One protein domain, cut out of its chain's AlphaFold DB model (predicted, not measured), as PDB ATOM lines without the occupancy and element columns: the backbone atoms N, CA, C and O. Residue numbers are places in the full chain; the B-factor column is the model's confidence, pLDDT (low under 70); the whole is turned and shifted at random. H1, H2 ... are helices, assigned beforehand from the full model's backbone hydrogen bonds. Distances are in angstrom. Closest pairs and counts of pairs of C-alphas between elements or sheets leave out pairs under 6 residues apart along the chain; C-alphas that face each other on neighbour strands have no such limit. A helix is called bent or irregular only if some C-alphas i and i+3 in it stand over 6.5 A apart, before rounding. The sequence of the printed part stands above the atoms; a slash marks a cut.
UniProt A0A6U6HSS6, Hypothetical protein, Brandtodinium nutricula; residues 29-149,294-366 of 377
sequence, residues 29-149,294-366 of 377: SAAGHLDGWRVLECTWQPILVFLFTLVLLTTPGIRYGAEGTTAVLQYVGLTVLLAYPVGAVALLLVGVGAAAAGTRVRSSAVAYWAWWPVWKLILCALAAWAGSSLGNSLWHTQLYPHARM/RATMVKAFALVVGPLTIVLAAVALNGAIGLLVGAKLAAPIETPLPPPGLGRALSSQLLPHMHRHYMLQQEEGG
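What this domain is: This is residues 29 to 149 and 294 to 366 of the 377 residues of the protein "Hypothetical protein" of Brandtodinium nutricula (UniProt A0A6U6HSS6). The model is a long rod of nearly aligned helices: the longest, H4, runs side by side with H1 and H5 in a three-helix bundle, and the bent H3 continues the packing with its arm H3a on H1 and its arm H3b on H4. The short H2 sits at one end of the rod; at the other, H6 packs on H3b and makes a corner with H7. The printed part has 194 residues with seven named helices, H1 to H7 in chain order, and no named strand: the class is all helix. It is loose, with a radius of gyration of the C-alphas of 20.3 A, and spans 72 by 34 by 23 A.

Where its parts are: H4, residues 107 to 149, is 59.3 A long and ends with C-alpha 149 at (162.250, 215.585, 225.708); it has a kink of 45 degrees near residue 114 and is only just irregular, with C-alphas 113 and 116 7.0 A apart. H5, residues 294 to 326, is 46.9 A long. H1, residues 36 to 58, begins with C-alpha 36 at (166.799, 248.529, 193.145) and is 31.2 A long; it has a kink of 43 degrees near residue 43 and is irregular, with C-alphas 42 and 45 7.0 A apart. H3, residues 67 to 102, was assigned as one helix by its hydrogen bonds but is bent, with C-alphas 81 and 84 6.8 A apart; its arms H3a, residues 67 to 81, and H3b, residues 84 to 102, stand at 43 degrees. H2 holds residues 60 to 65, H6 residues 342 to 350 and H7 residues 352 to 365, where C-alpha 365 is at (181.482, 248.352, 165.380).

How they stand to each other: H4 touches H1, the same way at a shallow tilt of 28 degrees; their closest C-alphas, of Pro 46 and Cys 124, are 4.3 A apart. H4 touches H5, opposite ways at a shallow tilt of 9 degrees, closest at the C-alphas of Gln 142 and Ala 295, 6.0 A. H3b and H4 form a helical hairpin, H4 touching with residues 110 to 121 alone; the closest C-alphas are those of Pro 85 and Leu 121, 5.2 A. H1 touches H3a, closest at the C-alphas of Thr 53 and Gln 74, 6.6 A. H4 touches H2 with residues 143 to 147 alone, about perpendicular at 73 degrees, closest at the C-alphas of Pro 60 and Ala 147, 6.8 A. H3b touches H6 with residues 84 to 91 alone, closest at the C-alphas of Ala 88 and Leu 350, 5.2 A. H6 and H7 touch only at the corner, closest at the C-alphas of Ser 348 and His 355, 5.5 A. H5 and H7 are apart. Every O i to N i+4 pair is within hydrogen-bond range in H3a, H3b and H7; the figures are 17 of 19 in H1, 1 of 2 in H2, 35 of 39 in H4, 28 of 29 in H5 and 4 of 5 in H6.

The domain as a whole: The two C-alphas farthest apart, of Met 149 and Gly 366, are 72.7 A apart. Residues 150 to 293 are not printed, and C-alphas 149 and 294 are 15.6 A apart across the cut. The link from H5 to H6, residues 327 to 341, is long. The mean pLDDT of the printed part is 88.9; residues 29 to 34 and 365 to 366 are under 70.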
ATOM      1  N   SER A  29     176.940 252.873 181.123       46.06
ATOM      2  CA  SER A  29     176.045 252.579 182.243       46.06
ATOM      3  C   SER A  29     176.788 252.911 183.521       46.06
ATOM      4  O   SER A  29     177.786 252.243 183.793       46.06
ATOM      5  N   ALA A  30     176.415 254.010 184.187       49.31
ATOM      6  CA  ALA A  30     177.303 254.624 185.163       49.31
ATOM      7  C   ALA A  30     177.607 253.560 186.213       49.31
ATOM      8  O   ALA A  30     176.702 253.099 186.915       49.31
ATOM      9  N   ALA A  31     178.849 253.077 186.230       53.88
ATOM     10  CA  ALA A  31     179.256 252.067 187.182       53.88
ATOM     11  C   ALA A  31     178.991 252.656 188.572       53.88
ATOM     12  O   ALA A  31     179.507 253.723 188.896       53.88
ATOM     13  N   GLY A  32     178.114 252.012 189.344       54.84
ATOM     14  CA  GLY A  32     177.673 252.521 190.642       54.84
ATOM     15  C   GLY A  32     176.243 253.072 190.712       54.84
ATOM     16  O   GLY A  32     175.808 253.362 191.823       54.84
ATOM     17  N   HIS A  33     175.466 253.160 189.619       67.62
ATOM     18  CA  HIS A  33     174.032 253.481 189.742       67.62
ATOM     19  C   HIS A  33     173.271 252.301 190.374       67.62
ATOM     20  O   HIS A  33     173.184 251.210 189.800       67.62
ATOM     21  N   LEU A  34     172.755 252.519 191.586       67.25
ATOM     22  CA  LEU A  34     171.978 251.550 192.359       67.25
ATOM     23  C   LEU A  34     170.530 251.518 191.860       67.25
ATOM     24  O   LEU A  34     169.642 252.146 192.430       67.25
ATOM     25  N   ASP A  35     170.272 250.748 190.808       80.69
ATOM     26  CA  ASP A  35     168.897 250.372 190.483       80.69
ATOM     27  C   ASP A  35     168.445 249.295 191.478       80.69
ATOM     28  O   ASP A  35     169.100 248.258 191.614       80.69
ATOM     29  N   GLY A  36     167.313 249.497 192.162       81.38
ATOM     30  CA  GLY A  36     166.799 248.529 193.145       81.38
ATOM     31  C   GLY A  36     166.616 247.119 192.565       81.38
ATOM     32  O   GLY A  36     166.861 246.123 193.245       81.38
ATOM     33  N   TRP A  37     166.294 247.031 191.273       84.19
ATOM     34  CA  TRP A  37     166.199 245.766 190.546       84.19
ATOM     35  C   TRP A  37     167.537 245.017 190.455       84.19
ATOM     36  O   TRP A  37     167.582 243.808 190.665       84.19
ATOM     37  N   ARG A  38     168.651 245.728 190.235       80.62
ATOM     38  CA  ARG A  38     169.990 245.116 190.171       80.62
ATOM     39  C   ARG A  38     170.421 244.556 191.521       80.62
ATOM     40  O   ARG A  38     171.032 243.490 191.586       80.62
ATOM     41  N   VAL A  39     170.081 245.257 192.605       85.88
ATOM     42  CA  VAL A  39     170.320 244.761 193.969       85.88
ATOM     43  C   VAL A  39     169.539 243.472 194.197       85.88
ATOM     44  O   VAL A  39     170.101 242.500 194.699       85.88
ATOM     45  N   LEU A  40     168.272 243.428 193.776       88.69
ATOM     46  CA  LEU A  40     167.442 242.232 193.886       88.69
ATOM     47  C   LEU A  40     168.029 241.056 193.089       88.69
ATOM     48  O   LEU A  40     168.191 239.973 193.650       88.69
ATOM     49  N   GLU A  41     168.428 241.270 191.831       86.81
ATOM     50  CA  GLU A  41     169.054 240.250 190.969       86.81
ATOM     51  C   GLU A  41     170.338 239.652 191.572       86.81
ATOM     52  O   GLU A  41     170.608 238.455 191.415       86.81
ATOM     53  N   CYS A  42     171.118 240.456 192.298       86.38
ATOM     54  CA  CYS A  42     172.340 239.994 192.959       86.38
ATOM     55  C   CYS A  42     172.070 239.262 194.284       86.38
ATOM     56  O   CYS A  42     172.820 238.355 194.646       86.38
ATOM     57  N   THR A  43     171.013 239.641 195.008       94.12
ATOM     58  CA  THR A  43     170.790 239.223 196.405       94.12
ATOM     59  C   THR A  43     169.806 238.070 196.571       94.12
ATOM     60  O   THR A  43     169.940 237.314 197.532       94.12
ATOM     61  N   TRP A  44     168.859 237.862 195.650       95.88
ATOM     62  CA  TRP A  44     167.818 236.837 195.825       95.88
ATOM     63  C   TRP A  44     168.392 235.423 196.006       95.88
ATOM     64  O   TRP A  44     167.906 234.655 196.833       95.88
ATOM     65  N   GLN A  45     169.453 235.084 195.269       96.06
ATOM     66  CA  GLN A  45     170.059 233.755 195.307       96.06
ATOM     67  C   GLN A  45     170.810 233.462 196.619       96.06
ATOM     68  O   GLN A  45     170.515 232.432 197.226       96.06
ATOM     69  N   PRO A  46     171.738 234.313 197.110       97.50
ATOM     70  CA  PRO A  46     172.361 234.084 198.416       97.50
ATOM     71  C   PRO A  46     171.341 234.110 199.563       97.50
ATOM     72  O   PRO A  46     171.460 233.311 200.491       97.50
ATOM     73  N   ILE A  47     170.300 234.951 199.478       97.94
ATOM     74  CA  ILE A  47     169.184 234.934 200.436       97.94
ATOM     75  C   ILE A  47     168.497 233.566 200.419       97.94
ATOM     76  O   ILE A  47     168.333 232.951 201.469       97.94
ATOM     77  N   LEU A  48     168.147 233.051 199.239       97.81
ATOM     78  CA  LEU A  48     167.501 231.747 199.102       97.81
ATOM     79  C   LEU A  48     168.366 230.613 199.672       97.81
ATOM     80  O   LEU A  48     167.843 229.758 200.379       97.81
ATOM     81  N   VAL A  49     169.679 230.628 199.421       98.06
ATOM     82  CA  VAL A  49     170.636 229.652 199.977       98.06
ATOM     83  C   VAL A  49     170.653 229.692 201.509       98.06
ATOM     84  O   VAL A  49     170.581 228.643 202.159       98.06
ATOM     85  N   PHE A  50     170.715 230.888 202.098       98.25
ATOM     86  CA  PHE A  50     170.684 231.060 203.550       98.25
ATOM     87  C   PHE A  50     169.366 230.558 204.155       98.25
ATOM     88  O   PHE A  50     169.374 229.762 205.092       98.25
ATOM     89  N   LEU A  51     168.230 230.979 203.590       97.62
ATOM     90  CA  LEU A  51     166.904 230.588 204.074       97.62
ATOM     91  C   LEU A  51     166.692 229.075 203.957       97.62
ATOM     92  O   LEU A  51     166.241 228.446 204.912       97.62
ATOM     93  N   PHE A  52     167.064 228.485 202.820       97.31
ATOM     94  CA  PHE A  52     166.973 227.047 202.586       97.31
ATOM     95  C   PHE A  52     167.756 226.252 203.637       97.31
ATOM     96  O   PHE A  52     167.195 225.366 204.283       97.31
ATOM     97  N   THR A  53     169.034 226.589 203.846       96.81
ATOM     98  CA  THR A  53     169.896 225.873 204.801       96.81
ATOM     99  C   THR A  53     169.414 226.024 206.239       96.81
ATOM    100  O   THR A  53     169.296 225.024 206.950       96.81
ATOM    101  N   LEU A  54     169.071 227.245 206.662       96.94
ATOM    102  CA  LEU A  54     168.598 227.511 208.019       96.94
ATOM    103  C   LEU A  54     167.281 226.781 208.314       96.94
ATOM    104  O   LEU A  54     167.149 226.142 209.359       96.94
ATOM    105  N   VAL A  55     166.302 226.853 207.409       95.38
ATOM    106  CA  VAL A  55     164.986 226.225 207.608       95.38
ATOM    107  C   VAL A  55     165.106 224.705 207.614       95.38
ATOM    108  O   VAL A  55     164.582 224.061 208.525       95.38
ATOM    109  N   LEU A  56     165.839 224.121 206.662       95.56
ATOM    110  CA  LEU A  56     166.013 222.671 206.587       95.56
ATOM    111  C   LEU A  56     166.656 222.114 207.865       95.56
ATOM    112  O   LEU A  56     166.169 221.139 208.433       95.56
ATOM    113  N   LEU A  57     167.709 222.771 208.359       95.00
ATOM    114  CA  LEU A  57     168.446 222.326 209.542       95.00
ATOM    115  C   LEU A  57     167.719 222.586 210.864       95.00
ATOM    116  O   LEU A  57     168.031 221.933 211.858       95.00
ATOM    117  N   THR A  58     166.756 223.507 210.900       94.75
ATOM    118  CA  THR A  58     165.984 223.817 212.116       94.75
ATOM    119  C   THR A  58     164.625 223.120 212.172       94.75
ATOM    120  O   THR A  58     163.916 223.268 213.164       94.75
ATOM    121  N   THR A  59     164.239 222.351 211.147       91.25
ATOM    122  CA  THR A  59     162.941 221.660 211.102       91.25
ATOM    123  C   THR A  59     162.998 220.325 211.864       91.25
ATOM    124  O   THR A  59     163.619 219.378 211.371       91.25
ATOM    125  N   PRO A  60     162.328 220.182 213.031       84.06
ATOM    126  CA  PRO A  60     162.507 219.006 213.891       84.06
ATOM    127  C   PRO A  60     161.947 217.708 213.317       84.06
ATOM    128  O   PRO A  60     162.546 216.651 213.509       84.06
ATOM    129  N   GLY A  61     160.832 217.784 212.582       82.31
ATOM    130  CA  GLY A  61     160.135 216.601 212.072       82.31
ATOM    131  C   GLY A  61     160.995 215.740 211.144       82.31
ATOM    132  O   GLY A  61     160.993 214.519 211.265       82.31
ATOM    133  N   ILE A  62     161.773 216.375 210.264       81.56
ATOM    134  CA  ILE A  62     162.629 215.672 209.297       81.56
ATOM    135  C   ILE A  62     163.960 215.291 209.957       81.56
ATOM    136  O   ILE A  62     164.417 214.153 209.846       81.56
ATOM    137  N   ARG A  63     164.569 216.233 210.691       90.19
ATOM    138  CA  ARG A  63     165.936 216.084 211.199       90.19
ATOM    139  C   ARG A  63     166.065 215.080 212.336       90.19
ATOM    140  O   ARG A  63     167.038 214.338 212.356       90.19
ATOM    141  N   TYR A  64     165.090 215.008 213.244       88.19
ATOM    142  CA  TYR A  64     165.170 214.086 214.381       88.19
ATOM    143  C   TYR A  64     165.045 212.617 213.958       88.19
ATOM    144  O   TYR A  64     165.704 211.749 214.518       88.19
ATOM    145  N   GLY A  65     164.154 212.318 213.007       85.94
ATOM    146  CA  GLY A  65     163.866 210.937 212.605       85.94
ATOM    147  C   GLY A  65     164.891 210.345 211.643       85.94
ATOM    148  O   GLY A  65     165.082 209.132 211.628       85.94
ATOM    149  N   ALA A  66     165.535 211.183 210.830       88.38
ATOM    150  CA  ALA A  66     166.407 210.720 209.761       88.38
ATOM    151  C   ALA A  66     167.495 211.754 209.434       88.38
ATOM    152  O   ALA A  66     167.464 212.393 208.379       88.38
ATOM    153  N   GLU A  67     168.496 211.879 210.311       87.06
ATOM    154  CA  GLU A  67     169.629 212.808 210.147       87.06
ATOM    155  C   GLU A  67     170.310 212.668 208.771       87.06
ATOM    156  O   GLU A  67     170.595 213.666 208.101       87.06
ATOM    157  N   GLY A  68     170.468 211.429 208.286       90.31
ATOM    158  CA  GLY A  68     171.018 211.149 206.958       90.31
ATOM    159  C   GLY A  68     170.192 211.749 205.815       90.31
ATOM    160  O   GLY A  68     170.758 212.307 204.878       90.31
ATOM    161  N   THR A  69     168.857 211.723 205.904       91.50
ATOM    162  CA  THR A  69     167.997 212.321 204.867       91.50
ATOM    163  C   THR A  69     168.110 213.840 204.851       91.50
ATOM    164  O   THR A  69     168.188 214.427 203.774       91.50
ATOM    165  N   THR A  70     168.210 214.484 206.020       93.44
ATOM    166  CA  THR A  70     168.426 215.934 206.078       93.44
ATOM    167  C   THR A  70     169.772 216.345 205.507       93.44
ATOM    168  O   THR A  70     169.831 217.336 204.782       93.44
ATOM    169  N   ALA A  71     170.828 215.565 205.756       93.38
ATOM    170  CA  ALA A  71     172.133 215.809 205.156       93.38
ATOM    171  C   ALA A  71     172.071 215.678 203.625       93.38
ATOM    172  O   ALA A  71     172.527 216.569 202.914       93.38
ATOM    173  N   VAL A  72     171.438 214.620 203.102       95.38
ATOM    174  CA  VAL A  72     171.259 214.434 201.650       95.38
ATOM    175  C   VAL A  72     170.471 215.591 201.036       95.38
ATOM    176  O   VAL A  72     170.917 216.162 200.044       95.38
ATOM    177  N   LEU A  73     169.345 215.990 201.638       95.62
ATOM    178  CA  LEU A  73     168.548 217.128 201.168       95.62
ATOM    179  C   LEU A  73     169.354 218.431 201.179       95.62
ATOM    180  O   LEU A  73     169.254 219.215 200.236       95.62
ATOM    181  N   GLN A  74     170.176 218.649 202.206       95.69
ATOM    182  CA  GLN A  74     171.025 219.832 202.302       95.69
ATOM    183  C   GLN A  74     172.076 219.842 201.192       95.69
ATOM    184  O   GLN A  74     172.203 220.845 200.493       95.69
ATOM    185  N   TYR A  75     172.805 218.740 200.998       96.12
ATOM    186  CA  TYR A  75     173.840 218.657 199.970       96.12
ATOM    187  C   TYR A  75     173.255 218.766 198.562       96.12
ATOM    188  O   TYR A  75     173.777 219.532 197.758       96.12
ATOM    189  N   VAL A  76     172.152 218.073 198.269       97.12
ATOM    190  CA  VAL A  76     171.472 218.154 196.965       97.12
ATOM    191  C   VAL A  76     170.908 219.557 196.722       97.12
ATOM    192  O   VAL A  76     171.067 220.114 195.639       97.12
ATOM    193  N   GLY A  77     170.283 220.171 197.726       96.38
ATOM    194  CA  GLY A  77     169.774 221.535 197.592       96.38
ATOM    195  C   GLY A  77     170.892 222.554 197.376       96.38
ATOM    196  O   GLY A  77     170.781 223.416 196.506       96.38
ATOM    197  N   LEU A  78     172.006 222.430 198.105       96.88
ATOM    198  CA  LEU A  78     173.169 223.299 197.933       96.88
ATOM    199  C   LEU A  78     173.842 223.111 196.572       96.88
ATOM    200  O   LEU A  78     174.204 224.108 195.955       96.88
ATOM    201  N   THR A  79     173.986 221.883 196.068       96.50
ATOM    202  CA  THR A  79     174.578 221.663 194.737       96.50
ATOM    203  C   THR A  79     173.723 222.285 193.640       96.50
ATOM    204  O   THR A  79     174.265 222.976 192.778       96.50
ATOM    205  N   VAL A  80     172.396 222.139 193.703       97.06
ATOM    206  CA  VAL A  80     171.470 222.766 192.745       97.06
ATOM    207  C   VAL A  80     171.528 224.294 192.837       97.06
ATOM    208  O   VAL A  80     171.678 224.969 191.817       97.06
ATOM    209  N   LEU A  81     171.460 224.857 194.045       96.19
ATOM    210  CA  LEU A  81     171.462 226.309 194.242       96.19
ATOM    211  C   LEU A  81     172.814 226.957 193.907       96.19
ATOM    212  O   LEU A  81     172.837 228.118 193.500       96.19
ATOM    213  N   LEU A  82     173.932 226.239 194.052       96.25
ATOM    214  CA  LEU A  82     175.275 226.735 193.730       96.25
ATOM    215  C   LEU A  82     175.704 226.444 192.284       96.25
ATOM    216  O   LEU A  82     176.650 227.071 191.808       96.25
ATOM    217  N   ALA A  83     175.003 225.575 191.549       95.88
ATOM    218  CA  ALA A  83     175.351 225.234 190.168       95.88
ATOM    219  C   ALA A  83     175.417 226.466 189.249       95.88
ATOM    220  O   ALA A  83     176.358 226.605 188.470       95.88
ATOM    221  N   TYR A  84     174.461 227.394 189.376       94.31
ATOM    222  CA  TYR A  84     174.435 228.625 188.578       94.31
ATOM    223  C   TYR A  84     175.662 229.534 188.814       94.31
ATOM    224  O   TYR A  84     176.361 229.824 187.843       94.31
ATOM    225  N   PRO A  85     175.975 229.994 190.048       95.19
ATOM    226  CA  PRO A  85     177.116 230.884 190.270       95.19
ATOM    227  C   PRO A  85     178.452 230.189 189.989       95.19
ATOM    228  O   PRO A  85     179.359 230.828 189.460       95.19
ATOM    229  N   VAL A  86     178.565 228.885 190.267       96.12
ATOM    230  CA  VAL A  86     179.757 228.100 189.912       96.12
ATOM    231  C   VAL A  86     179.925 228.036 188.394       96.12
ATOM    232  O   VAL A  86     181.012 228.316 187.893       96.12
ATOM    233  N   GLY A  87     178.856 227.743 187.649       94.38
ATOM    234  CA  GLY A  87     178.874 227.719 186.185       94.38
ATOM    235  C   GLY A  87     179.222 229.077 185.571       94.38
ATOM    236  O   GLY A  87     180.024 229.140 184.640       94.38
ATOM    237  N   ALA A  88     178.686 230.171 186.119       92.06
ATOM    238  CA  ALA A  88     178.989 231.529 185.666       92.06
ATOM    239  C   ALA A  88     180.474 231.891 185.856       92.06
ATOM    240  O   ALA A  88     181.105 232.404 184.931       92.06
ATOM    241  N   VAL A  89     181.053 231.579 187.022       94.12
ATOM    242  CA  VAL A  89     182.484 231.804 187.290       94.12
ATOM    243  C   VAL A  89     183.358 230.881 186.437       94.12
ATOM    244  O   VAL A  89     184.340 231.342 185.865       94.12
ATOM    245  N   ALA A  90     182.992 229.607 186.277       93.56
ATOM    246  CA  ALA A  90     183.735 228.671 185.434       93.56
ATOM    247  C   ALA A  90     183.788 229.139 183.970       93.56
ATOM    248  O   ALA A  90     184.859 229.149 183.363       93.56
ATOM    249  N   LEU A  91     182.661 229.599 183.413       91.06
ATOM    250  CA  LEU A  91     182.626 230.163 182.061       91.06
ATOM    251  C   LEU A  91     183.442 231.444 181.930       91.06
ATOM    252  O   LEU A  91     184.110 231.627 180.914       91.06
ATOM    253  N   LEU A  92     183.413 232.313 182.943       90.06
ATOM    254  CA  LEU A  92     184.265 233.498 182.982       90.06
ATOM    255  C   LEU A  92     185.747 233.125 182.935       90.06
ATOM    256  O   LEU A  92     186.486 233.691 182.136       90.06
ATOM    257  N   LEU A  93     186.178 232.158 183.748       91.12
ATOM    258  CA  LEU A  93     187.569 231.702 183.774       91.12
ATOM    259  C   LEU A  93     187.995 231.106 182.426       91.12
ATOM    260  O   LEU A  93     189.080 231.420 181.938       91.12
ATOM    261  N   VAL A  94     187.126 230.316 181.786       90.06
ATOM    262  CA  VAL A  94     187.368 229.785 180.433       90.06
ATOM    263  C   VAL A  94     187.450 230.914 179.401       90.06
ATOM    264  O   VAL A  94     188.354 230.911 178.568       90.06
ATOM    265  N   GLY A  95     186.549 231.898 179.461       86.00
ATOM    266  CA  GLY A  95     186.544 233.053 178.559       86.00
ATOM    267  C   GLY A  95     187.796 233.919 178.702       86.00
ATOM    268  O   GLY A  95     188.418 234.270 177.702       86.00
ATOM    269  N   VAL A  96     188.214 234.198 179.938       88.25
ATOM    270  CA  VAL A  96     189.452 234.933 180.240       88.25
ATOM    271  C   VAL A  96     190.680 234.145 179.782       88.25
ATOM    272  O   VAL A  96     191.563 234.725 179.157       88.25
ATOM    273  N   GLY A  97     190.723 232.829 180.024       87.31
ATOM    274  CA  GLY A  97     191.817 231.964 179.576       87.31
ATOM    275  C   GLY A  97     191.943 231.902 178.050       87.31
ATOM    276  O   GLY A  97     193.039 232.057 177.514       87.31
ATOM    277  N   ALA A  98     190.822 231.755 177.339       86.12
ATOM    278  CA  ALA A  98     190.794 231.765 175.877       86.12
ATOM    279  C   ALA A  98     191.215 233.129 175.303       86.12
ATOM    280  O   ALA A  98     191.997 233.191 174.353       86.12
ATOM    281  N   ALA A  99     190.742 234.228 175.901       82.75
ATOM    282  CA  ALA A  99     191.103 235.577 175.483       82.75
ATOM    283  C   ALA A  99     192.593 235.878 175.731       82.75
ATOM    284  O   ALA A  99     193.241 236.470 174.867       82.75
ATOM    285  N   ALA A 100     193.146 235.417 176.858       84.25
ATOM    286  CA  ALA A 100     194.561 235.566 177.199       84.25
ATOM    287  C   ALA A 100     195.490 234.770 176.265       84.25
ATOM    288  O   ALA A 100     196.617 235.196 176.022       84.25
ATOM    289  N   ALA A 101     195.023 233.644 175.715       84.25
ATOM    290  CA  ALA A 101     195.782 232.850 174.750       84.25
ATOM    291  C   ALA A 101     195.840 233.487 173.346       84.25
ATOM    292  O   ALA A 101     196.809 233.275 172.621       84.25
ATOM    293  N   GLY A 102     194.813 234.253 172.950       76.94
ATOM    294  CA  GLY A 102     194.704 234.831 171.603       76.94
ATOM    295  C   GLY A 102     195.031 236.323 171.489       76.94
ATOM    296  O   GLY A 102     195.355 236.792 170.399       76.94
ATOM    297  N   THR A 103     194.931 237.091 172.578       78.00
ATOM    298  CA  THR A 103     195.033 238.564 172.572       78.00
ATOM    299  C   THR A 103     195.607 239.107 173.888       78.00
ATOM    300  O   THR A 103     195.586 238.431 174.914       78.00
ATOM    301  N   ARG A 104     196.105 240.355 173.897       76.38
ATOM    302  CA  ARG A 104     196.477 241.044 175.149       76.38
ATOM    303  C   ARG A 104     195.215 241.523 175.870       76.38
ATOM    304  O   ARG A 104     194.695 242.585 175.555       76.38
ATOM    305  N   VAL A 105     194.748 240.752 176.849       77.94
ATOM    306  CA  VAL A 105     193.604 241.123 177.695       77.94
ATOM    307  C   VAL A 105     194.026 242.166 178.731       77.94
ATOM    308  O   VAL A 105     195.001 241.973 179.460       77.94
ATOM    309  N   ARG A 106     193.278 243.268 178.840       83.62
ATOM    310  CA  ARG A 106     193.507 244.285 179.878       83.62
ATOM    311  C   ARG A 106     192.967 243.790 181.222       83.62
ATOM    312  O   ARG A 106     191.785 243.476 181.348       83.62
ATOM    313  N   SER A 107     193.811 243.778 182.253       84.25
ATOM    314  CA  SER A 107     193.432 243.348 183.610       84.25
ATOM    315  C   SER A 107     192.267 244.157 184.197       84.25
ATOM    316  O   SER A 107     191.427 243.603 184.902       84.25
ATOM    317  N   SER A 108     192.157 245.439 183.839       86.38
ATOM    318  CA  SER A 108     191.063 246.320 184.261       86.38
ATOM    319  C   SER A 108     189.690 245.896 183.727       86.38
ATOM    320  O   SER A 108     188.682 246.098 184.401       86.38
ATOM    321  N   ALA A 109     189.642 245.303 182.531       85.62
ATOM    322  CA  ALA A 109     188.413 244.777 181.939       85.62
ATOM    323  C   ALA A 109     187.962 243.507 182.663       85.62
ATOM    324  O   ALA A 109     186.806 243.377 183.067       85.62
ATOM    325  N   VAL A 110     188.907 242.594 182.902       88.12
ATOM    326  CA  VAL A 110     188.655 241.343 183.629       88.12
ATOM    327  C   VAL A 110     188.146 241.629 185.037       88.12
ATOM    328  O   VAL A 110     187.154 241.036 185.448       88.12
ATOM    329  N   ALA A 111     188.772 242.568 185.753       89.19
ATOM    330  CA  ALA A 111     188.359 242.946 187.101       89.19
ATOM    331  C   ALA A 111     186.906 243.449 187.153       89.19
ATOM    332  O   ALA A 111     186.157 243.061 188.048       89.19
ATOM    333  N   TYR A 112     186.488 244.265 186.177       89.31
ATOM    334  CA  TYR A 112     185.120 244.782 186.102       89.31
ATOM    335  C   TYR A 112     184.096 243.670 185.830       89.31
ATOM    336  O   TYR A 112     183.107 243.541 186.552       89.31
ATOM    337  N   TRP A 113     184.342 242.839 184.812       88.00
ATOM    338  CA  TRP A 113     183.392 241.807 184.385       88.00
ATOM    339  C   TRP A 113     183.332 240.602 185.330       88.00
ATOM    340  O   TRP A 113     182.269 240.003 185.491       88.00
ATOM    341  N   ALA A 114     184.438 240.269 185.999       91.62
ATOM    342  CA  ALA A 114     184.478 239.193 186.985       91.62
ATOM    343  C   ALA A 114     183.857 239.585 188.335       91.62
ATOM    344  O   ALA A 114     183.450 238.697 189.084       91.62
ATOM    345  N   TRP A 115     183.754 240.884 188.646       91.94
ATOM    346  CA  TRP A 115     183.325 241.383 189.956       91.94
ATOM    347  C   TRP A 115     182.019 240.750 190.446       91.94
ATOM    348  O   TRP A 115     181.991 240.113 191.499       91.94
ATOM    349  N   TRP A 116     180.938 240.887 189.673       91.00
ATOM    350  CA  TRP A 116     179.614 240.436 190.103       91.00
ATOM    351  C   TRP A 116     179.499 238.912 190.213       91.00
ATOM    352  O   TRP A 116     179.037 238.446 191.256       91.00
ATOM    353  N   PRO A 117     179.932 238.103 189.227       92.31
ATOM    354  CA  PRO A 117     179.832 236.649 189.352       92.31
ATOM    355  C   PRO A 117     180.704 236.072 190.472       92.31
ATOM    356  O   PRO A 117     180.252 235.177 191.187       92.31
ATOM    357  N   VAL A 118     181.914 236.609 190.675       94.25
ATOM    358  CA  VAL A 118     182.811 236.171 191.757       94.25
ATOM    359  C   VAL A 118     182.215 236.508 193.120       94.25
ATOM    360  O   VAL A 118     182.081 235.622 193.964       94.25
ATOM    361  N   TRP A 119     181.783 237.754 193.336       94.25
ATOM    362  CA  TRP A 119     181.171 238.133 194.610       94.25
ATOM    363  C   TRP A 119     179.850 237.420 194.867       94.25
ATOM    364  O   TRP A 119     179.584 237.047 196.006       94.25
ATOM    365  N   LYS A 120     179.045 237.156 193.833       94.00
ATOM    366  CA  LYS A 120     177.826 236.351 193.966       94.00
ATOM    367  C   LYS A 120     178.141 234.940 194.464       94.00
ATOM    368  O   LYS A 120     177.477 234.463 195.380       94.00
ATOM    369  N   LEU A 121     179.166 234.288 193.907       96.06
ATOM    370  CA  LEU A 121     179.616 232.976 194.377       96.06
ATOM    371  C   LEU A 121     180.087 233.032 195.838       96.06
ATOM    372  O   LEU A 121     179.673 232.194 196.636       96.06
ATOM    373  N   ILE A 122     180.891 234.038 196.196       96.75
ATOM    374  CA  ILE A 122     181.384 234.234 197.568       96.75
ATOM    375  C   ILE A 122     180.222 234.456 198.542       96.75
ATOM    376  O   ILE A 122     180.159 233.795 199.575       96.75
ATOM    377  N   LEU A 123     179.270 235.333 198.212       96.56
ATOM    378  CA  LEU A 123     178.092 235.594 199.044       96.56
ATOM    379  C   LEU A 123     177.233 234.339 199.213       96.56
ATOM    380  O   LEU A 123     176.791 234.065 200.323       96.56
ATOM    381  N   CYS A 124     177.029 233.548 198.157       97.69
ATOM    382  CA  CYS A 124     176.311 232.276 198.257       97.69
ATOM    383  C   CYS A 124     177.056 231.256 199.133       97.69
ATOM    384  O   CYS A 124     176.423 230.561 199.926       97.69
ATOM    385  N   ALA A 125     178.385 231.171 199.025       97.50
ATOM    386  CA  ALA A 125     179.194 230.276 199.851       97.50
ATOM    387  C   ALA A 125     179.165 230.689 201.333       97.50
ATOM    388  O   ALA A 125     178.959 229.845 202.207       97.50
ATOM    389  N   LEU A 126     179.296 231.988 201.621       97.69
ATOM    390  CA  LEU A 126     179.184 232.534 202.975       97.69
ATOM    391  C   LEU A 126     177.776 232.355 203.546       97.69
ATOM    392  O   LEU A 126     177.637 231.970 204.702       97.69
ATOM    393  N   ALA A 127     176.736 232.568 202.737       97.94
ATOM    394  CA  ALA A 127     175.347 232.317 203.110       97.94
ATOM    395  C   ALA A 127     175.109 230.840 203.463       97.94
ATOM    396  O   ALA A 127     174.501 230.547 204.492       97.94
ATOM    397  N   ALA A 128     175.632 229.912 202.653       98.00
ATOM    398  CA  ALA A 128     175.549 228.478 202.920       98.00
ATOM    399  C   ALA A 128     176.276 228.100 204.217       98.00
ATOM    400  O   ALA A 128     175.727 227.360 205.034       98.00
ATOM    401  N   TRP A 129     177.487 228.624 204.429       97.94
ATOM    402  CA  TRP A 129     178.262 228.384 205.646       97.94
ATOM    403  C   TRP A 129     177.559 228.940 206.889       97.94
ATOM    404  O   TRP A 129     177.358 228.202 207.853       97.94
ATOM    405  N   ALA A 130     177.126 230.202 206.855       97.75
ATOM    406  CA  ALA A 130     176.470 230.862 207.980       97.75
ATOM    407  C   ALA A 130     175.135 230.194 208.332       97.75
ATOM    408  O   ALA A 130     174.884 229.900 209.500       97.75
ATOM    409  N   GLY A 131     174.304 229.892 207.328       97.56
ATOM    410  CA  GLY A 131     173.040 229.182 207.525       97.56
ATOM    411  C   GLY A 131     173.248 227.768 208.073       97.56
ATOM    412  O   GLY A 131     172.540 227.352 208.991       97.56
ATOM    413  N   SER A 132     174.278 227.062 207.592       97.06
ATOM    414  CA  SER A 132     174.623 225.721 208.080       97.06
ATOM    415  C   SER A 132     175.149 225.732 209.513       97.06
ATOM    416  O   SER A 132     174.693 224.946 210.340       97.06
ATOM    417  N   SER A 133     176.075 226.639 209.829       97.44
ATOM    418  CA  SER A 133     176.654 226.776 211.168       97.44
ATOM    419  C   SER A 133     175.588 227.158 212.194       97.44
ATOM    420  O   SER A 133     175.437 226.477 213.210       97.44
ATOM    421  N   LEU A 134     174.777 228.177 211.889       97.56
ATOM    422  CA  LEU A 134     173.705 228.627 212.771       97.56
ATOM    423  C   LEU A 134     172.623 227.556 212.939       97.56
ATOM    424  O   LEU A 134     172.224 227.259 214.063       97.56
ATOM    425  N   GLY A 135     172.172 226.940 211.842       96.62
ATOM    426  CA  GLY A 135     171.178 225.868 211.882       96.62
ATOM    427  C   GLY A 135     171.664 224.643 212.658       96.62
ATOM    428  O   GLY A 135     170.902 224.046 213.416       96.62
ATOM    429  N   ASN A 136     172.944 224.281 212.528       95.19
ATOM    430  CA  ASN A 136     173.546 223.195 213.298       95.19
ATOM    431  C   ASN A 136     173.666 223.538 214.786       95.19
ATOM    432  O   ASN A 136     173.288 222.735 215.636       95.19
ATOM    433  N   SER A 137     174.128 224.750 215.095       96.12
ATOM    434  CA  SER A 137     174.237 225.236 216.470       96.12
ATOM    435  C   SER A 137     172.875 225.236 217.164       96.12
ATOM    436  O   SER A 137     172.735 224.661 218.242       96.12
ATOM    437  N   LEU A 138     171.845 225.814 216.533       95.94
ATOM    438  CA  LEU A 138     170.476 225.834 217.064       95.94
ATOM    439  C   LEU A 138     169.916 224.427 217.275       95.94
ATOM    440  O   LEU A 138     169.229 224.173 218.267       95.94
ATOM    441  N   TRP A 139     170.227 223.508 216.360       94.81
ATOM    442  CA  TRP A 139     169.808 222.122 216.481       94.81
ATOM    443  C   TRP A 139     170.386 221.459 217.721       94.81
ATOM    444  O   TRP A 139     169.630 221.050 218.594       94.81
ATOM    445  N   HIS A 140     171.709 221.388 217.836       92.56
ATOM    446  CA  HIS A 140     172.337 220.629 218.916       92.56
ATOM    447  C   HIS A 140     172.147 221.272 220.290       92.56
ATOM    448  O   HIS A 140     172.042 220.557 221.283       92.56
ATOM    449  N   THR A 141     172.071 222.603 220.359       92.06
ATOM    450  CA  THR A 141     171.980 223.301 221.648       92.06
ATOM    451  C   THR A 141     170.559 223.411 222.189       92.06
ATOM    452  O   THR A 141     170.401 223.418 223.405       92.06
ATOM    453  N   GLN A 142     169.537 223.514 221.332       94.19
ATOM    454  CA  GLN A 142     168.172 223.829 221.772       94.19
ATOM    455  C   GLN A 142     167.128 222.850 221.218       94.19
ATOM    456  O   GLN A 142     166.402 222.214 221.984       94.19
ATOM    457  N   LEU A 143     167.061 222.680 219.891       94.56
ATOM    458  CA  LEU A 143     165.971 221.926 219.254       94.56
ATOM    459  C   LEU A 143     166.085 220.411 219.453       94.56
ATOM    460  O   LEU A 143     165.065 219.750 219.611       94.56
ATOM    461  N   TYR A 144     167.298 219.856 219.452       93.19
ATOM    462  CA  TYR A 144     167.529 218.429 219.660       93.19
ATOM    463  C   TYR A 144     167.170 218.002 221.091       93.19
ATOM    464  O   TYR A 144     166.369 217.072 221.225       93.19
ATOM    465  N   PRO A 145     167.654 218.677 222.161       92.25
ATOM    466  CA  PRO A 145     167.194 218.398 223.521       92.25
ATOM    467  C   PRO A 145     165.673 218.523 223.666       92.25
ATOM    468  O   PRO A 145     165.047 217.623 224.221       92.25
ATOM    469  N   HIS A 146     165.073 219.575 223.096       93.94
ATOM    470  CA  HIS A 146     163.624 219.770 223.122       93.94
ATOM    471  C   HIS A 146     162.865 218.624 222.435       93.94
ATOM    472  O   HIS A 146     161.997 218.008 223.046       93.94
ATOM    473  N   ALA A 147     163.207 218.299 221.184       93.19
ATOM    474  CA  ALA A 147     162.546 217.244 220.408       93.19
ATOM    475  C   ALA A 147     162.731 215.853 221.029       93.19
ATOM    476  O   ALA A 147     161.874 214.980 220.882       93.19
ATOM    477  N   ARG A 148     163.849 215.636 221.733       92.00
ATOM    478  CA  ARG A 148     164.070 214.416 222.508       92.00
ATOM    479  C   ARG A 148     163.143 214.377 223.717       92.00
ATOM    480  O   ARG A 148     162.433 213.389 223.874       92.00
ATOM    481  N   MET A 149     163.111 215.445 224.520       92.44
ATOM    482  CA  MET A 149     162.250 215.585 225.708       92.44
ATOM    483  C   MET A 149     160.757 215.493 225.396       92.44
ATOM    484  O   MET A 149     160.035 214.869 226.161       92.44
ATOM    485  N   ARG A 294     163.562 230.051 222.932       95.44
ATOM    486  CA  ARG A 294     164.869 230.607 222.544       95.44
ATOM    487  C   ARG A 294     165.242 230.233 221.112       95.44
ATOM    488  O   ARG A 294     165.664 231.098 220.342       95.44
ATOM    489  N   ALA A 295     165.070 228.968 220.722       95.19
ATOM    490  CA  ALA A 295     165.387 228.526 219.364       95.19
ATOM    491  C   ALA A 295     164.536 229.242 218.305       95.19
ATOM    492  O   ALA A 295     165.049 229.655 217.263       95.19
ATOM    493  N   THR A 296     163.238 229.408 218.568       95.19
ATOM    494  CA  THR A 296     162.318 230.100 217.659       95.19
ATOM    495  C   THR A 296     162.612 231.590 217.574       95.19
ATOM    496  O   THR A 296     162.632 232.117 216.460       95.19
ATOM    497  N   MET A 297     162.930 232.248 218.692       96.81
ATOM    498  CA  MET A 297     163.333 233.655 218.712       96.81
ATOM    499  C   MET A 297     164.612 233.891 217.898       96.81
ATOM    500  O   MET A 297     164.629 234.754 217.018       96.81
ATOM    501  N   VAL A 298     165.668 233.100 218.126       96.69
ATOM    502  CA  VAL A 298     166.935 233.241 217.385       96.69
ATOM    503  C   VAL A 298     166.740 232.927 215.900       96.69
ATOM    504  O   VAL A 298     167.260 233.648 215.048       96.69
ATOM    505  N   LYS A 299     165.944 231.901 215.565       96.50
ATOM    506  CA  LYS A 299     165.594 231.593 214.172       96.50
ATOM    507  C   LYS A 299     164.852 232.757 213.513       96.50
ATOM    508  O   LYS A 299     165.221 233.152 212.413       96.50
ATOM    509  N   ALA A 300     163.830 233.312 214.165       97.00
ATOM    510  CA  ALA A 300     163.053 234.434 213.638       97.00
ATOM    511  C   ALA A 300     163.931 235.672 213.416       97.00
ATOM    512  O   ALA A 300     163.886 236.280 212.348       97.00
ATOM    513  N   PHE A 301     164.795 235.989 214.383       97.62
ATOM    514  CA  PHE A 301     165.776 237.061 214.254       97.62
ATOM    515  C   PHE A 301     166.714 236.831 213.059       97.62
ATOM    516  O   PHE A 301     166.897 237.723 212.233       97.62
ATOM    517  N   ALA A 302     167.247 235.618 212.904       97.44
ATOM    518  CA  ALA A 302     168.130 235.266 211.795       97.44
ATOM    519  C   ALA A 302     167.440 235.334 210.421       97.44
ATOM    520  O   ALA A 302     168.065 235.767 209.453       97.44
ATOM    521  N   LEU A 303     166.155 234.967 210.331       96.94
ATOM    522  CA  LEU A 303     165.362 235.061 209.098       96.94
ATOM    523  C   LEU A 303     165.158 236.508 208.625       96.94
ATOM    524  O   LEU A 303     164.956 236.723 207.434       96.94
ATOM    525  N   VAL A 304     165.234 237.490 209.528       97.00
ATOM    526  CA  VAL A 304     165.133 238.920 209.191       97.00
ATOM    527  C   VAL A 304     166.516 239.529 208.961       97.00
ATOM    528  O   VAL A 304     166.755 240.191 207.949       97.00
ATOM    529  N   VAL A 305     167.451 239.287 209.880       97.69
ATOM    530  CA  VAL A 305     168.783 239.904 209.849       97.69
ATOM    531  C   VAL A 305     169.659 239.321 208.745       97.69
ATOM    532  O   VAL A 305     170.398 240.068 208.114       97.69
ATOM    533  N   GLY A 306     169.569 238.020 208.457       97.12
ATOM    534  CA  GLY A 306     170.351 237.378 207.395       97.12
ATOM    535  C   GLY A 306     170.118 238.007 206.015       97.12
ATOM    536  O   GLY A 306     171.072 238.465 205.389       97.12
ATOM    537  N   PRO A 307     168.867 238.114 205.532       97.25
ATOM    538  CA  PRO A 307     168.592 238.786 204.266       97.25
ATOM    539  C   PRO A 307     169.008 240.259 204.258       97.25
ATOM    540  O   PRO A 307     169.579 240.725 203.272       97.25
ATOM    541  N   LEU A 308     168.787 240.980 205.363       97.06
ATOM    542  CA  LEU A 308     169.185 242.382 205.481       97.06
ATOM    543  C   LEU A 308     170.705 242.556 205.355       97.06
ATOM    544  O   LEU A 308     171.158 243.425 204.613       97.06
ATOM    545  N   THR A 309     171.505 241.722 206.027       96.94
ATOM    546  CA  THR A 309     172.973 241.798 205.942       96.94
ATOM    547  C   THR A 309     173.482 241.465 204.542       96.94
ATOM    548  O   THR A 309     174.404 242.125 204.069       96.94
ATOM    549  N   ILE A 310     172.846 240.524 203.834       97.19
ATOM    550  CA  ILE A 310     173.169 240.207 202.433       97.19
ATOM    551  C   ILE A 310     172.863 241.398 201.511       97.19
ATOM    552  O   ILE A 310     173.680 241.732 200.651       97.19
ATOM    553  N   VAL A 311     171.721 242.070 201.698       95.94
ATOM    554  CA  VAL A 311     171.373 243.277 200.928       95.94
ATOM    555  C   VAL A 311     172.369 244.404 201.201       95.94
ATOM    556  O   VAL A 311     172.888 244.999 200.256       95.94
ATOM    557  N   LEU A 312     172.701 244.662 202.469       95.38
ATOM    558  CA  LEU A 312     173.694 245.675 202.845       95.38
ATOM    559  C   LEU A 312     175.080 245.364 202.262       95.38
ATOM    560  O   LEU A 312     175.743 246.267 201.751       95.38
ATOM    561  N   ALA A 313     175.496 244.094 202.265       95.31
ATOM    562  CA  ALA A 313     176.744 243.665 201.642       95.31
ATOM    563  C   ALA A 313     176.740 243.915 200.125       95.31
ATOM    564  O   ALA A 313     177.720 244.427 199.587       95.31
ATOM    565  N   ALA A 314     175.635 243.630 199.429       92.56
ATOM    566  CA  ALA A 314     175.518 243.910 197.998       92.56
ATOM    567  C   ALA A 314     175.580 245.416 197.682       92.56
ATOM    568  O   ALA A 314     176.240 245.812 196.720       92.56
ATOM    569  N   VAL A 315     174.957 246.265 198.508       92.38
ATOM    570  CA  VAL A 315     175.049 247.731 198.383       92.38
ATOM    571  C   VAL A 315     176.491 248.206 198.590       92.38
ATOM    572  O   VAL A 315     177.000 248.991 197.789       92.38
ATOM    573  N   ALA A 316     177.180 247.688 199.612       92.75
ATOM    574  CA  ALA A 316     178.582 248.008 199.870       92.75
ATOM    575  C   ALA A 316     179.496 247.580 198.708       92.75
ATOM    576  O   ALA A 316     180.360 248.348 198.283       92.75
ATOM    577  N   LEU A 317     179.267 246.394 198.135       92.62
ATOM    578  CA  LEU A 317     180.000 245.901 196.966       92.62
ATOM    579  C   LEU A 317     179.741 246.741 195.710       92.62
ATOM    580  O   LEU A 317     180.663 246.948 194.919       92.62
ATOM    581  N   ASN A 318     178.525 247.269 195.537       90.62
ATOM    582  CA  ASN A 318     178.230 248.224 194.468       90.62
ATOM    583  C   ASN A 318     178.997 249.548 194.654       90.62
ATOM    584  O   ASN A 318     179.520 250.108 193.692       90.62
ATOM    585  N   GLY A 319     179.111 250.038 195.892       90.12
ATOM    586  CA  GLY A 319     179.957 251.195 196.204       90.12
ATOM    587  C   GLY A 319     181.439 250.923 195.920       90.12
ATOM    588  O   GLY A 319     182.117 251.744 195.304       90.12
ATOM    589  N   ALA A 320     181.930 249.740 196.297       91.94
ATOM    590  CA  ALA A 320     183.322 249.342 196.103       91.94
ATOM    591  C   ALA A 320     183.722 249.255 194.621       91.94
ATOM    592  O   ALA A 320     184.783 249.762 194.256       91.94
ATOM    593  N   ILE A 321     182.878 248.697 193.741       90.62
ATOM    594  CA  ILE A 321     183.169 248.715 192.295       90.62
ATOM    595  C   ILE A 321     183.174 250.146 191.737       90.62
ATOM    596  O   ILE A 321     184.020 250.462 190.903       90.62
ATOM    597  N   GLY A 322     182.310 251.037 192.239       88.06
ATOM    598  CA  GLY A 322     182.334 252.460 191.882       88.06
ATOM    599  C   GLY A 322     183.672 253.127 192.222       88.06
ATOM    600  O   GLY A 322     184.250 253.826 191.387       88.06
ATOM    601  N   LEU A 323     184.222 252.836 193.406       90.06
ATOM    602  CA  LEU A 323     185.551 253.308 193.813       90.06
ATOM    603  C   LEU A 323     186.669 252.736 192.926       90.06
ATOM    604  O   LEU A 323     187.568 253.475 192.524       90.06
ATOM    605  N   LEU A 324     186.603 251.447 192.572       90.50
ATOM    606  CA  LEU A 324     187.585 250.808 191.683       90.50
ATOM    607  C   LEU A 324     187.574 251.403 190.269       90.50
ATOM    608  O   LEU A 324     188.637 251.563 189.661       90.50
ATOM    609  N   VAL A 325     186.393 251.753 189.754       89.25
ATOM    610  CA  VAL A 325     186.251 252.441 188.465       89.25
ATOM    611  C   VAL A 325     186.811 253.861 188.547       89.25
ATOM    612  O   VAL A 325     187.577 254.263 187.671       89.25
ATOM    613  N   GLY A 326     186.530 254.594 189.631       88.00
ATOM    614  CA  GLY A 326     187.123 255.913 189.884       88.00
ATOM    615  C   GLY A 326     188.657 255.884 189.958       88.00
ATOM    616  O   GLY A 326     189.324 256.774 189.435       88.00
ATOM    617  N   ALA A 327     189.224 254.814 190.520       90.94
ATOM    618  CA  ALA A 327     190.667 254.581 190.597       90.94
ATOM    619  C   ALA A 327     191.300 254.062 189.288       90.94
ATOM    620  O   ALA A 327     192.502 253.804 189.257       90.94
ATOM    621  N   LYS A 328     190.519 253.886 188.208       88.62
ATOM    622  CA  LYS A 328     190.949 253.287 186.927       88.62
ATOM    623  C   LYS A 328     191.480 251.847 187.045       88.62
ATOM    624  O   LYS A 328     192.147 251.361 186.133       88.62
ATOM    625  N   LEU A 329     191.169 251.155 188.142       88.44
ATOM    626  CA  LEU A 329     191.519 249.745 188.351       88.44
ATOM    627  C   LEU A 329     190.519 248.801 187.673       88.44
ATOM    628  O   LEU A 329     190.874 247.678 187.327       88.44
ATOM    629  N   ALA A 330     189.289 249.265 187.448       88.44
ATOM    630  CA  ALA A 330     188.245 248.548 186.728       88.44
ATOM    631  C   ALA A 330     187.701 249.424 185.591       88.44
ATOM    632  O   ALA A 330     187.455 250.612 185.785       88.44
ATOM    633  N   ALA A 331     187.513 248.852 184.402       84.19
ATOM    634  CA  ALA A 331     186.937 249.567 183.265       84.19
ATOM    635  C   ALA A 331     185.995 248.650 182.469       84.19
ATOM    636  O   ALA A 331     186.367 247.511 182.204       84.19
ATOM    637  N   PRO A 332     184.823 249.133 182.017       79.44
ATOM    638  CA  PRO A 332     183.849 248.336 181.258       79.44
ATOM    639  C   PRO A 332     184.248 248.066 179.789       79.44
ATOM    640  O   PRO A 332     183.422 247.648 178.980       79.44
ATOM    641  N   ILE A 333     185.500 248.323 179.414       77.06
ATOM    642  CA  ILE A 333     185.995 248.222 178.033       77.06
ATOM    643  C   ILE A 333     186.351 246.757 177.732       77.06
ATOM    644  O   ILE A 333     186.846 246.081 178.621       77.06
ATOM    645  N   GLU A 334     186.120 246.283 176.497       72.94
ATOM    646  CA  GLU A 334     186.484 244.933 176.004       72.94
ATOM    647  C   GLU A 334     185.903 243.759 176.828       72.94
ATOM    648  O   GLU A 334     186.517 243.259 177.770       72.94
ATOM    649  N   THR A 335     184.716 243.258 176.460       76.00
ATOM    650  CA  THR A 335     184.133 242.065 177.107       76.00
ATOM    651  C   THR A 335     184.869 240.783 176.683       76.00
ATOM    652  O   THR A 335     184.852 240.458 175.491       76.00
ATOM    653  N   PRO A 336     185.441 239.994 177.612       74.69
ATOM    654  CA  PRO A 336     186.030 238.699 177.287       74.69
ATOM    655  C   PRO A 336     184.916 237.659 177.102       74.69
ATOM    656  O   PRO A 336     184.353 237.162 178.077       74.69
ATOM    657  N   LEU A 337     184.566 237.338 175.855       73.44
ATOM    658  CA  LEU A 337     183.600 236.281 175.538       73.44
ATOM    659  C   LEU A 337     184.278 235.088 174.860       73.44
ATOM    660  O   LEU A 337     185.230 235.272 174.099       73.44
ATOM    661  N   PRO A 338     183.786 233.860 175.114       75.19
ATOM    662  CA  PRO A 338     184.308 232.672 174.460       75.19
ATOM    663  C   PRO A 338     184.036 232.706 172.942       75.19
ATOM    664  O   PRO A 338     183.053 233.316 172.503       75.19
ATOM    665  N   PRO A 339     184.878 232.028 172.136       74.19
ATOM    666  CA  PRO A 339     184.716 231.941 170.685       74.19
ATOM    667  C   PRO A 339     183.350 231.346 170.277       74.19
ATOM    668  O   PRO A 339     182.681 230.694 171.089       74.19
ATOM    669  N   PRO A 340     182.899 231.569 169.023       76.75
ATOM    670  CA  PRO A 340     181.609 231.075 168.541       76.75
ATOM    671  C   PRO A 340     181.476 229.553 168.717       76.75
ATOM    672  O   PRO A 340     182.413 228.803 168.463       76.75
ATOM    673  N   GLY A 341     180.298 229.108 169.166       84.19
ATOM    674  CA  GLY A 341     180.005 227.710 169.492       84.19
ATOM    675  C   GLY A 341     179.178 227.576 170.775       84.19
ATOM    676  O   GLY A 341     178.478 228.508 171.179       84.19
ATOM    677  N   LEU A 342     179.291 226.424 171.443       84.38
ATOM    678  CA  LEU A 342     178.540 226.095 172.665       84.38
ATOM    679  C   LEU A 342     178.793 227.095 173.809       84.38
ATOM    680  O   LEU A 342     177.860 227.485 174.511       84.38
ATOM    681  N   GLY A 343     180.031 227.581 173.953       79.25
ATOM    682  CA  GLY A 343     180.385 228.578 174.969       79.25
ATOM    683  C   GLY A 343     179.613 229.893 174.820       79.25
ATOM    684  O   GLY A 343     179.210 230.487 175.820       79.25
ATOM    685  N   ARG A 344     179.327 230.323 173.582       81.06
ATOM    686  CA  ARG A 344     178.561 231.550 173.320       81.06
ATOM    687  C   ARG A 344     177.082 231.379 173.670       81.06
ATOM    688  O   ARG A 344     176.507 232.277 174.280       81.06
ATOM    689  N   ALA A 345     176.495 230.218 173.371       85.50
ATOM    690  CA  ALA A 345     175.127 229.899 173.780       85.50
ATOM    691  C   ALA A 345     174.988 229.900 175.312       85.50
ATOM    692  O   ALA A 345     174.111 230.575 175.851       85.50
ATOM    693  N   LEU A 346     175.914 229.250 176.024       85.88
ATOM    694  CA  LEU A 346     175.917 229.229 177.490       85.88
ATOM    695  C   LEU A 346     176.165 230.615 178.106       85.88
ATOM    696  O   LEU A 346     175.546 230.955 179.114       85.88
ATOM    697  N   SER A 347     177.010 231.446 177.482       82.06
ATOM    698  CA  SER A 347     177.269 232.814 177.955       82.06
ATOM    699  C   SER A 347     176.008 233.682 177.972       82.06
ATOM    700  O   SER A 347     175.843 234.490 178.880       82.06
ATOM    701  N   SER A 348     175.086 233.475 177.025       86.12
ATOM    702  CA  SER A 348     173.824 234.224 176.979       86.12
ATOM    703  C   SER A 348     172.898 233.908 178.161       86.12
ATOM    704  O   SER A 348     172.159 234.781 178.608       86.12
ATOM    705  N   GLN A 349     172.983 232.689 178.707       87.81
ATOM    706  CA  GLN A 349     172.165 232.233 179.835       87.81
ATOM    707  C   GLN A 349     172.818 232.534 181.192       87.81
ATOM    708  O   GLN A 349     172.155 232.993 182.119       87.81
ATOM    709  N   LEU A 350     174.123 232.273 181.323       86.88
ATOM    710  CA  LEU A 350     174.844 232.388 182.595       86.88
ATOM    711  C   LEU A 350     175.415 233.792 182.844       86.88
ATOM    712  O   LEU A 350     175.602 234.172 183.996       86.88
ATOM    713  N   LEU A 351     175.671 234.571 181.788       86.88
ATOM    714  CA  LEU A 351     176.267 235.913 181.854       86.88
ATOM    715  C   LEU A 351     175.508 236.902 180.939       86.88
ATOM    716  O   LEU A 351     176.107 237.520 180.050       86.88
ATOM    717  N   PRO A 352     174.189 237.098 181.142       85.75
ATOM    718  CA  PRO A 352     173.340 237.851 180.212       85.75
ATOM    719  C   PRO A 352     173.792 239.307 180.023       85.75
ATOM    720  O   PRO A 352     173.720 239.840 178.915       85.75
ATOM    721  N   HIS A 353     174.319 239.948 181.071       83.81
ATOM    722  CA  HIS A 353     174.807 241.330 180.991       83.81
ATOM    723  C   HIS A 353     176.042 241.472 180.096       83.81
ATOM    724  O   HIS A 353     176.101 242.395 179.286       83.81
ATOM    725  N   MET A 354     177.001 240.548 180.208       83.69
ATOM    726  CA  MET A 354     178.186 240.533 179.346       83.69
ATOM    727  C   MET A 354     177.796 240.281 177.896       83.69
ATOM    728  O   MET A 354     178.287 240.956 176.996       83.69
ATOM    729  N   HIS A 355     176.879 239.335 177.678       85.06
ATOM    730  CA  HIS A 355     176.389 239.013 176.347       85.06
ATOM    731  C   HIS A 355     175.714 240.223 175.689       85.06
ATOM    732  O   HIS A 355     176.052 240.579 174.563       85.06
ATOM    733  N   ARG A 356     174.817 240.906 176.412       86.31
ATOM    734  CA  ARG A 356     174.138 242.109 175.911       86.31
ATOM    735  C   ARG A 356     175.127 243.227 175.581       86.31
ATOM    736  O   ARG A 356     175.004 243.839 174.527       86.31
ATOM    737  N   HIS A 357     176.109 243.469 176.449       83.12
ATOM    738  CA  HIS A 357     177.113 244.509 176.222       83.12
ATOM    739  C   HIS A 357     177.981 244.224 174.991       83.12
ATOM    740  O   HIS A 357     178.284 245.127 174.220       83.12
ATOM    741  N   TYR A 358     178.340 242.963 174.766       83.31
ATOM    742  CA  TYR A 358     179.084 242.575 173.573       83.31
ATOM    743  C   TYR A 358     178.285 242.744 172.284       83.31
ATOM    744  O   TYR A 358     178.834 243.205 171.288       83.31
ATOM    745  N   MET A 359     176.997 242.388 172.284       82.56
ATOM    746  CA  MET A 359     176.151 242.589 171.103       82.56
ATOM    747  C   MET A 359     176.050 244.078 170.749       82.56
ATOM    748  O   MET A 359     176.212 244.424 169.584       82.56
ATOM    749  N   LEU A 360     175.913 244.957 171.750       83.06
ATOM    750  CA  LEU A 360     175.944 246.411 171.544       83.06
ATOM    751  C   LEU A 360     177.283 246.881 170.952       83.06
ATOM    752  O   LEU A 360     177.295 247.645 169.993       83.06
ATOM    753  N   GLN A 361     178.413 246.357 171.441       79.81
ATOM    754  CA  GLN A 361     179.732 246.657 170.864       79.81
ATOM    755  C   GLN A 361     179.864 246.184 169.407       79.81
ATOM    756  O   GLN A 361     180.527 246.842 168.606       79.81
ATOM    757  N   GLN A 362     179.252 245.050 169.042       79.88
ATOM    758  CA  GLN A 362     179.242 244.576 167.655       79.88
ATOM    759  C   GLN A 362     178.370 245.454 166.750       79.88
ATOM    760  O   GLN A 362     178.757 245.696 165.609       79.88
ATOM    761  N   GLU A 363     177.226 245.932 167.240       80.94
ATOM    762  CA  GLU A 363     176.348 246.849 166.502       80.94
ATOM    763  C   GLU A 363     177.031 248.201 166.257       80.94
ATOM    764  O   GLU A 363     177.016 248.703 165.134       80.94
ATOM    765  N   GLU A 364     177.712 248.746 167.266       75.31
ATOM    766  CA  GLU A 364     178.478 249.995 167.157       75.31
ATOM    767  C   GLU A 364     179.712 249.849 166.250       75.31
ATOM    768  O   GLU A 364     180.037 250.752 165.478       75.31
ATOM    769  N   GLY A 365     180.376 248.687 166.282       64.62
ATOM    770  CA  GLY A 365     181.482 248.352 165.380       64.62
ATOM    771  C   GLY A 365     181.046 247.998 163.950       64.62
ATOM    772  O   GLY A 365     181.872 247.976 163.042       64.62
ATOM    773  N   GLY A 366     179.754 247.752 163.711       48.00
ATOM    774  CA  GLY A 366     179.200 247.253 162.445       48.00
ATOM    775  C   GLY A 366     179.267 248.207 161.243       48.00
ATOM    776  O   GLY A 366     178.876 247.815 160.147       48.00
TER     777      GLY A 366